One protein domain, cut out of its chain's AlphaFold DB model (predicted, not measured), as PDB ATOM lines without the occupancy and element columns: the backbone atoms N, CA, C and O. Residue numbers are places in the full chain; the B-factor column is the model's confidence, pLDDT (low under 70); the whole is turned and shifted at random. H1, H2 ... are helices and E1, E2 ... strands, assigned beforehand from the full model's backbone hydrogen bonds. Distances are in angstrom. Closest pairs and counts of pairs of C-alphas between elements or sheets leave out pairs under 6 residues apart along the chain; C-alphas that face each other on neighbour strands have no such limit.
ATOM      1  N   LYS A  34     152.428 217.338 154.448       93.94
ATOM      2  CA  LYS A  34     153.534 217.442 153.490       93.94
ATOM      3  C   LYS A  34     153.854 216.065 152.914       93.94
ATOM      4  O   LYS A  34     153.794 215.055 153.612       93.94
ATOM      5  N   SER A  35     154.263 216.046 151.647       92.75
ATOM      6  CA  SER A  35     154.731 214.820 151.001       92.75
ATOM      7  C   SER A  35     155.851 214.161 151.814       92.75
ATOM      8  O   SER A  35     156.749 214.843 152.311       92.75
ATOM      9  N   GLY A  36     155.776 212.838 151.955       94.31
ATOM     10  CA  GLY A  36     156.732 212.031 152.712       94.31
ATOM     11  C   GLY A  36     156.446 211.915 154.210       94.31
ATOM     12  O   GLY A  36     157.054 211.064 154.842       94.31
ATOM     13  N   PHE A  37     155.528 212.700 154.781       97.19
ATOM     14  CA  PHE A  37     155.089 212.517 156.168       97.19
ATOM     15  C   PHE A  37     153.952 211.494 156.260       97.19
ATOM     16  O   PHE A  37     153.167 211.328 155.328       97.19
ATOM     17  N   SER A  38     153.854 210.829 157.408       97.88
ATOM     18  CA  SER A  38     152.781 209.904 157.781       97.88
ATOM     19  C   SER A  38     152.318 210.165 159.216       97.88
ATOM     20  O   SER A  38     153.045 210.724 160.039       97.88
ATOM     21  N   ILE A  39     151.091 209.749 159.518       98.12
ATOM     22  CA  ILE A  39     150.491 209.794 160.849       98.12
ATOM     23  C   ILE A  39     150.783 208.476 161.564       98.12
ATOM     24  O   ILE A  39     150.398 207.398 161.099       98.12
ATOM     25  N   TYR A  40     151.406 208.566 162.730       98.44
ATOM     26  CA  TYR A  40     151.697 207.442 163.609       98.44
ATOM     27  C   TYR A  40     150.882 207.547 164.891       98.44
ATOM     28  O   TYR A  40     150.755 208.622 165.475       98.44
ATOM     29  N   PHE A  41     150.329 206.425 165.336       97.75
ATOM     30  CA  PHE A  41     149.786 206.267 166.679       97.75
ATOM     31  C   PHE A  41     150.930 205.933 167.634       97.75
ATOM     32  O   PHE A  41     151.725 205.043 167.333       97.75
ATOM     33  N   ALA A  42     151.017 206.658 168.746       97.19
ATOM     34  CA  ALA A  42     152.115 206.586 169.696       97.19
ATOM     35  C   ALA A  42     151.618 206.199 171.095       97.19
ATOM     36  O   ALA A  42     150.791 206.901 171.682       97.19
ATOM     37  N   ASP A  43     152.191 205.130 171.639       96.62
ATOM     38  CA  ASP A  43     152.048 204.722 173.032       96.62
ATOM     39  C   ASP A  43     153.247 205.273 173.813       96.62
ATOM     40  O   ASP A  43     154.388 204.851 173.608       96.62
ATOM     41  N   VAL A  44     153.005 206.238 174.700       96.62
ATOM     42  CA  VAL A  44     154.054 206.912 175.478       96.62
ATOM     43  C   VAL A  44     154.003 206.420 176.915       96.62
ATOM     44  O   VAL A  44     153.068 206.733 177.650       96.62
ATOM     45  N   HIS A  45     155.007 205.646 177.316       96.50
ATOM     46  CA  HIS A  45     155.133 205.081 178.655       96.50
ATOM     47  C   HIS A  45     156.029 205.959 179.525       96.50
ATOM     48  O   HIS A  45     157.179 206.213 179.172       96.50
ATOM     49  N   PHE A  46     155.542 206.346 180.697       95.62
ATOM     50  CA  PHE A  46     156.280 207.152 181.666       95.62
ATOM     51  C   PHE A  46     156.944 206.286 182.741       95.62
ATOM     52  O   PHE A  46     156.489 205.183 183.055       95.62
ATOM     53  N   GLU A  47     158.029 206.787 183.331       95.31
ATOM     54  CA  GLU A  47     158.698 206.135 184.465       95.31
ATOM     55  C   GLU A  47     157.819 206.101 185.721       95.31
ATOM     56  O   GLU A  47     157.887 205.162 186.517       95.31
ATOM     57  N   LYS A  48     156.988 207.132 185.898       92.75
ATOM     58  CA  LYS A  48     156.067 207.313 187.023       92.75
ATOM     59  C   LYS A  48     154.674 207.636 186.500       92.75
ATOM     60  O   LYS A  48     154.512 208.006 185.342       92.75
ATOM     61  N   GLN A  49     153.666 207.507 187.359       90.75
ATOM     62  CA  GLN A  49     152.327 207.970 187.007       90.75
ATOM     63  C   GLN A  49     152.333 209.487 186.809       90.75
ATOM     64  O   GLN A  49     152.846 210.229 187.645       90.75
ATOM     65  N   VAL A  50     151.734 209.922 185.709       87.44
ATOM     66  CA  VAL A  50     151.504 211.320 185.359       87.44
ATOM     67  C   VAL A  50     150.010 211.604 185.408       87.44
ATOM     68  O   VAL A  50     149.188 210.706 185.215       87.44
ATOM     69  N   TYR A  51     149.639 212.852 185.672       83.31
ATOM     70  CA  TYR A  51     148.241 213.265 185.636       83.31
ATOM     71  C   TYR A  51     147.892 213.821 184.251       83.31
ATOM     72  O   TYR A  51     148.322 214.910 183.879       83.31
ATOM     73  N   ALA A  52     147.112 213.071 183.474       77.69
ATOM     74  CA  ALA A  52     146.786 213.404 182.091       77.69
ATOM     75  C   ALA A  52     145.517 214.276 182.000       77.69
ATOM     76  O   ALA A  52     144.427 213.803 181.654       77.69
ATOM     77  N   PHE A  53     145.651 215.567 182.318       64.12
ATOM     78  CA  PHE A  53     144.550 216.536 182.248       64.12
ATOM     79  C   PHE A  53     143.999 216.677 180.816       64.12
ATOM     80  O   PHE A  53     144.752 216.690 179.850       64.12
ATOM     81  N   GLY A  54     142.673 216.762 180.663       60.78
ATOM     82  CA  GLY A  54     142.012 216.919 179.355       60.78
ATOM     83  C   GLY A  54     141.831 215.634 178.534       60.78
ATOM     84  O   GLY A  54     140.981 215.612 177.650       60.78
ATOM     85  N   SER A  55     142.539 214.547 178.864       63.34
ATOM     86  CA  SER A  55     142.371 213.231 178.213       63.34
ATOM     87  C   SER A  55     141.253 212.364 178.818       63.34
ATOM     88  O   SER A  55     140.840 211.376 178.220       63.34
ATOM     89  N   GLY A  56     140.785 212.704 180.026       65.75
ATOM     90  CA  GLY A  56     139.822 211.902 180.792       65.75
ATOM     91  C   GLY A  56     140.421 210.691 181.523       65.75
ATOM     92  O   GLY A  56     139.687 209.995 182.217       65.75
ATOM     93  N   LEU A  57     141.736 210.450 181.409       72.19
ATOM     94  CA  LEU A  57     142.402 209.269 181.984       72.19
ATOM     95  C   LEU A  57     142.781 209.410 183.467       72.19
ATOM     96  O   LEU A  57     142.968 208.406 184.147       72.19
ATOM     97  N   GLY A  58     142.905 210.634 183.989       83.69
ATOM     98  CA  GLY A  58     143.373 210.855 185.360       83.69
ATOM     99  C   GLY A  58     144.855 210.501 185.529       83.69
ATOM    100  O   GLY A  58     145.679 210.888 184.700       83.69
ATOM    101  N   PHE A  59     145.210 209.804 186.613       88.94
ATOM    102  CA  PHE A  59     146.575 209.310 186.817       88.94
ATOM    103  C   PHE A  59     146.833 208.077 185.953       88.94
ATOM    104  O   PHE A  59     146.135 207.073 186.064       88.94
ATOM    105  N   THR A  60     147.859 208.143 185.113       91.00
ATOM    106  CA  THR A  60     148.214 207.076 184.177       91.00
ATOM    107  C   THR A  60     149.726 206.943 184.046       91.00
ATOM    108  O   THR A  60     150.462 207.906 184.229       91.00
ATOM    109  N   SER A  61     150.211 205.746 183.725       91.38
ATOM    110  CA  SER A  61     151.604 205.512 183.321       91.38
ATOM    111  C   SER A  61     151.786 205.494 181.800       91.38
ATOM    112  O   SER A  61     152.915 205.362 181.330       91.38
ATOM    113  N   VAL A  62     150.694 205.609 181.034       93.19
ATOM    114  CA  VAL A  62     150.699 205.580 179.566       93.19
ATOM    115  C   VAL A  62     149.751 206.635 179.003       93.19
ATOM    116  O   VAL A  62     148.615 206.766 179.468       93.19
ATOM    117  N   ILE A  63     150.197 207.366 177.985       92.50
ATOM    118  CA  ILE A  63     149.348 208.240 177.170       92.50
ATOM    119  C   ILE A  63     149.337 207.724 175.732       92.50
ATOM    120  O   ILE A  63     150.372 207.349 175.186       92.50
ATOM    121  N   TYR A  64     148.149 207.742 175.131       92.31
ATOM    122  CA  TYR A  64     147.930 207.439 173.722       92.31
ATOM    123  C   TYR A  64     147.848 208.739 172.933       92.31
ATOM    124  O   TYR A  64     146.991 209.584 173.205       92.31
ATOM    125  N   ALA A  65     148.740 208.905 171.968       92.81
ATOM    126  CA  ALA A  65     148.878 210.128 171.194       92.81
ATOM    127  C   ALA A  65     149.080 209.833 169.704       92.81
ATOM    128  O   ALA A  65     149.119 208.684 169.269       92.81
ATOM    129  N   TYR A  66     149.220 210.900 168.921       96.94
ATOM    130  CA  TYR A  66     149.631 210.817 167.527       96.94
ATOM    131  C   TYR A  66     150.883 211.664 167.284       96.94
ATOM    132  O   TYR A  66     151.068 212.721 167.898       96.94
ATOM    133  N   SER A  67     151.733 211.181 166.383       97.75
ATOM    134  CA  SER A  67     152.977 211.815 165.951       97.75
ATOM    135  C   SER A  67     153.057 211.821 164.427       97.75
ATOM    136  O   SER A  67     152.639 210.861 163.780       97.75
ATOM    137  N   LEU A  68     153.560 212.910 163.852       97.88
ATOM    138  CA  LEU A  68     153.691 213.109 162.414       97.88
ATOM    139  C   LEU A  68     155.174 213.100 162.035       97.88
ATOM    140  O   LEU A  68     155.881 214.074 162.287       97.88
ATOM    141  N   GLY A  69     155.629 212.011 161.421       97.44
ATOM    142  CA  GLY A  69     157.025 211.809 161.017       97.44
ATOM    143  C   GLY A  69     157.125 211.225 159.613       97.44
ATOM    144  O   GLY A  69     156.128 210.760 159.058       97.44
ATOM    145  N   ARG A  70     158.314 211.267 159.011       97.62
ATOM    146  CA  ARG A  70     158.584 210.660 157.697       97.62
ATOM    147  C   ARG A  70     158.769 209.150 157.776       97.62
ATOM    148  O   ARG A  70     158.525 208.438 156.807       97.62
ATOM    149  N   ASP A  71     159.163 208.673 158.947       98.12
ATOM    150  CA  ASP A  71     159.376 207.272 159.265       98.12
ATOM    151  C   ASP A  71     159.081 207.023 160.764       98.12
ATOM    152  O   ASP A  71     158.856 207.978 161.522       98.12
ATOM    153  N   PRO A  72     159.024 205.750 161.210       98.12
ATOM    154  CA  PRO A  72     158.746 205.427 162.606       98.12
ATOM    155  C   PRO A  72     159.773 206.005 163.589       98.12
ATOM    156  O   PRO A  72     159.395 206.393 164.690       98.12
ATOM    157  N   GLU A  73     161.050 206.084 163.212       98.12
ATOM    158  CA  GLU A  73     162.116 206.567 164.098       98.12
ATOM    159  C   GLU A  73     161.954 208.067 164.370       98.12
ATOM    160  O   GLU A  73     161.979 208.510 165.521       98.12
ATOM    161  N   GLU A  74     161.687 208.852 163.327       98.12
ATOM    162  CA  GLU A  74     161.377 210.271 163.467       98.12
ATOM    163  C   GLU A  74     160.096 210.485 164.283       98.12
ATOM    164  O   GLU A  74     160.061 211.347 165.163       98.12
ATOM    165  N   ALA A  75     159.048 209.697 164.035       98.00
ATOM    166  CA  ALA A  75     157.796 209.809 164.774       98.00
ATOM    167  C   ALA A  75     157.969 209.493 166.271       98.00
ATOM    168  O   ALA A  75     157.383 210.183 167.113       98.00
ATOM    169  N   GLU A  76     158.775 208.484 166.604       98.25
ATOM    170  CA  GLU A  76     159.123 208.124 167.979       98.25
ATOM    171  C   GLU A  76     159.885 209.259 168.665       98.25
ATOM    172  O   GLU A  76     159.496 209.701 169.748       98.25
ATOM    173  N   LYS A  77     160.912 209.795 167.995       98.06
ATOM    174  CA  LYS A  77     161.707 210.922 168.491       98.06
ATOM    175  C   LYS A  77     160.846 212.156 168.764       98.06
ATOM    176  O   LYS A  77     160.955 212.749 169.831       98.06
ATOM    177  N   LEU A  78     159.960 212.523 167.839       98.00
ATOM    178  CA  LEU A  78     159.075 213.683 167.996       98.00
ATOM    179  C   LEU A  78     158.090 213.508 169.161       98.00
ATOM    180  O   LEU A  78     157.782 214.470 169.866       98.00
ATOM    181  N   ALA A  79     157.588 212.291 169.378       96.81
ATOM    182  CA  ALA A  79     156.750 211.993 170.533       96.81
ATOM    183  C   ALA A  79     157.556 212.074 171.838       96.81
ATOM    184  O   ALA A  79     157.084 212.675 172.803       96.81
ATOM    185  N   LEU A  80     158.780 211.539 171.858       97.06
ATOM    186  CA  LEU A  80     159.682 211.653 173.001       97.06
ATOM    187  C   LEU A  80     159.957 213.123 173.349       97.06
ATOM    188  O   LEU A  80     159.731 213.519 174.485       97.06
ATOM    189  N   GLU A  81     160.347 213.948 172.375       96.12
ATOM    190  CA  GLU A  81     160.615 215.384 172.565       96.12
ATOM    191  C   GLU A  81     159.402 216.156 173.100       96.12
ATOM    192  O   GLU A  81     159.556 217.119 173.848       96.12
ATOM    193  N   LYS A  82     158.184 215.752 172.724       94.88
ATOM    194  CA  LYS A  82     156.954 216.405 173.182       94.88
ATOM    195  C   LYS A  82     156.608 216.072 174.636       94.88
ATOM    196  O   LYS A  82     156.034 216.919 175.320       94.88
ATOM    197  N   TYR A  83     156.864 214.839 175.075       93.75
ATOM    198  CA  TYR A  83     156.363 214.320 176.353       93.75
ATOM    199  C   TYR A  83     157.443 214.121 177.424       93.75
ATOM    200  O   TYR A  83     157.095 214.017 178.603       93.75
ATOM    201  N   ASP A  84     158.725 214.077 177.055       94.44
ATOM    202  CA  ASP A  84     159.828 214.063 178.015       94.44
ATOM    203  C   ASP A  84     160.148 215.487 178.478       94.44
ATOM    204  O   ASP A  84     160.446 216.380 177.688       94.44
ATOM    205  N   SER A  85     160.049 215.709 179.782       92.38
ATOM    206  CA  SER A  85     160.272 216.995 180.431       92.38
ATOM    207  C   SER A  85     160.855 216.790 181.828       92.38
ATOM    208  O   SER A  85     161.064 215.661 182.274       92.38
ATOM    209  N   ASP A  86     161.143 217.864 182.555       89.38
ATOM    210  CA  ASP A  86     161.616 217.750 183.940       89.38
ATOM    211  C   ASP A  86     160.532 217.230 184.899       89.38
ATOM    212  O   ASP A  86     160.848 216.582 185.897       89.38
ATOM    213  N   GLU A  87     159.257 217.448 184.573       87.06
ATOM    214  CA  GLU A  87     158.111 216.991 185.370       87.06
ATOM    215  C   GLU A  87     157.649 215.579 184.978       87.06
ATOM    216  O   GLU A  87     157.097 214.844 185.801       87.06
ATOM    217  N   THR A  88     157.893 215.175 183.729       89.50
ATOM    218  CA  THR A  88     157.458 213.898 183.153       89.50
ATOM    219  C   THR A  88     158.621 213.201 182.463       89.50
ATOM    220  O   THR A  88     159.090 213.661 181.433       89.50
ATOM    221  N   LYS A  89     159.066 212.056 182.991       95.12
ATOM    222  CA  LYS A  89     160.111 211.251 182.342       95.12
ATOM    223  C   LYS A  89     159.521 210.097 181.555       95.12
ATOM    224  O   LYS A  89     158.784 209.272 182.106       95.12
ATOM    225  N   VAL A  90     159.824 210.059 180.264       95.75
ATOM    226  CA  VAL A  90     159.389 209.016 179.341       95.75
ATOM    227  C   VAL A  90     160.362 207.848 179.436       95.75
ATOM    228  O   VAL A  90     161.558 207.970 179.207       95.75
ATOM    229  N   LYS A  91     159.821 206.676 179.751       96.94
ATOM    230  CA  LYS A  91     160.556 205.413 179.783       96.94
ATOM    231  C   LYS A  91     160.717 204.822 178.388       96.94
ATOM    232  O   LYS A  91     161.731 204.196 178.090       96.94
ATOM    233  N   LYS A  92     159.659 204.901 177.578       96.75
ATOM    234  CA  LYS A  92     159.602 204.268 176.261       96.75
ATOM    235  C   LYS A  92     158.502 204.878 175.412       96.75
ATOM    236  O   LYS A  92     157.426 205.173 175.927       96.75
ATOM    237  N   VAL A  93     158.748 204.968 174.113       97.88
ATOM    238  CA  VAL A  93     157.725 205.273 173.119       97.88
ATOM    239  C   VAL A  93     157.614 204.089 172.166       97.88
ATOM    240  O   VAL A  93     158.604 203.450 171.825       97.88
ATOM    241  N   HIS A  94     156.390 203.765 171.775       97.62
ATOM    242  CA  HIS A  94     156.113 202.818 170.709       97.62
ATOM    243  C   HIS A  94     155.232 203.476 169.672       97.62
ATOM    244  O   HIS A  94     154.198 204.035 170.020       97.62
TER     245      HIS A  94
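What this domain is: This is residues 34 to 94 of the 127 residues of an uncharacterized protein of Salmonella typhimurium (UniProt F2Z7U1). A long, twisted hairpin of two strands, E1 and E2, bends sharply before its turn, and a short third strand, E3, joins it on the E1 side; one helix, H1, packs over one face of this three-stranded sheet. The long stretch of the hairpin runs along the longest axis of an elongated outline of 37 by 21 by 16 A. The printed part has 61 residues, with one named helix and three named strands in the order E1, E2, H1, E3. The sheet runs E2, E1, E3 and is antiparallel; the class is mixed, helices and strands. The whole is compact, with a radius of gyration of the C-alphas of 12.0 A.

How they stand to each other: The inner strand of the sheet is E1, residues 38 to 52, and one edge strand is E2, residues 58 to 69. The two form a hairpin, antiparallel at 156 degrees, with N 42 and O 65 at 2.8 A and N 52 and O 58 at 2.9 A, both within hydrogen-bond range. E1 bends by 128 degrees at residue 49, and E2 bends by 76 degrees at residue 61. The other edge strand is E3, residues 90 to 94, antiparallel to E1 at 153 degrees; N 45 and O 92 are within hydrogen-bond range at 2.8 A. The sheet is only just strongly twisted, its C-alphas lying up to 4.2 A off the best plane. H1, residues 72 to 83, is on the sheet, forming two layers, a helix on one face of a sheet. Its closest C-alphas to E2 are Ala 75 and Gly 69, 4.3 A apart; to E3, Glu 76 and Val 93, 6.0 A; to E1, Ala 75 and Tyr 40, 6.6 A. E2, H1 and E3 make a split strand-helix-strand unit, two strands running the same way with E1 between them in the sheet, and its crossover is right-handed. In H1 every O i to N i+4 pair is within hydrogen-bond range.

Where its parts are: E1 begins at C-alpha 38, (152.781, 209.904, 157.781), and measures 25.3 A from first to last C-alpha. E2 measures 27.9 A and ends at C-alpha 69, (157.025, 211.809, 161.017). H1 measures 16.5 A. E3 measures 11.1 A and ends at C-alpha 94, (156.113, 202.818, 170.709).

The domain as a whole: The two C-alphas farthest apart are those of Ser 35 and Phe 59, at 37.1 A. The printed part has no cut. The links E1 to E2 and E2 to H1 are tight, and H1 to E3 is short. The mean pLDDT of the printed part is 92.1; residues 53 to 56, in the link from E1 to E2, are under 70.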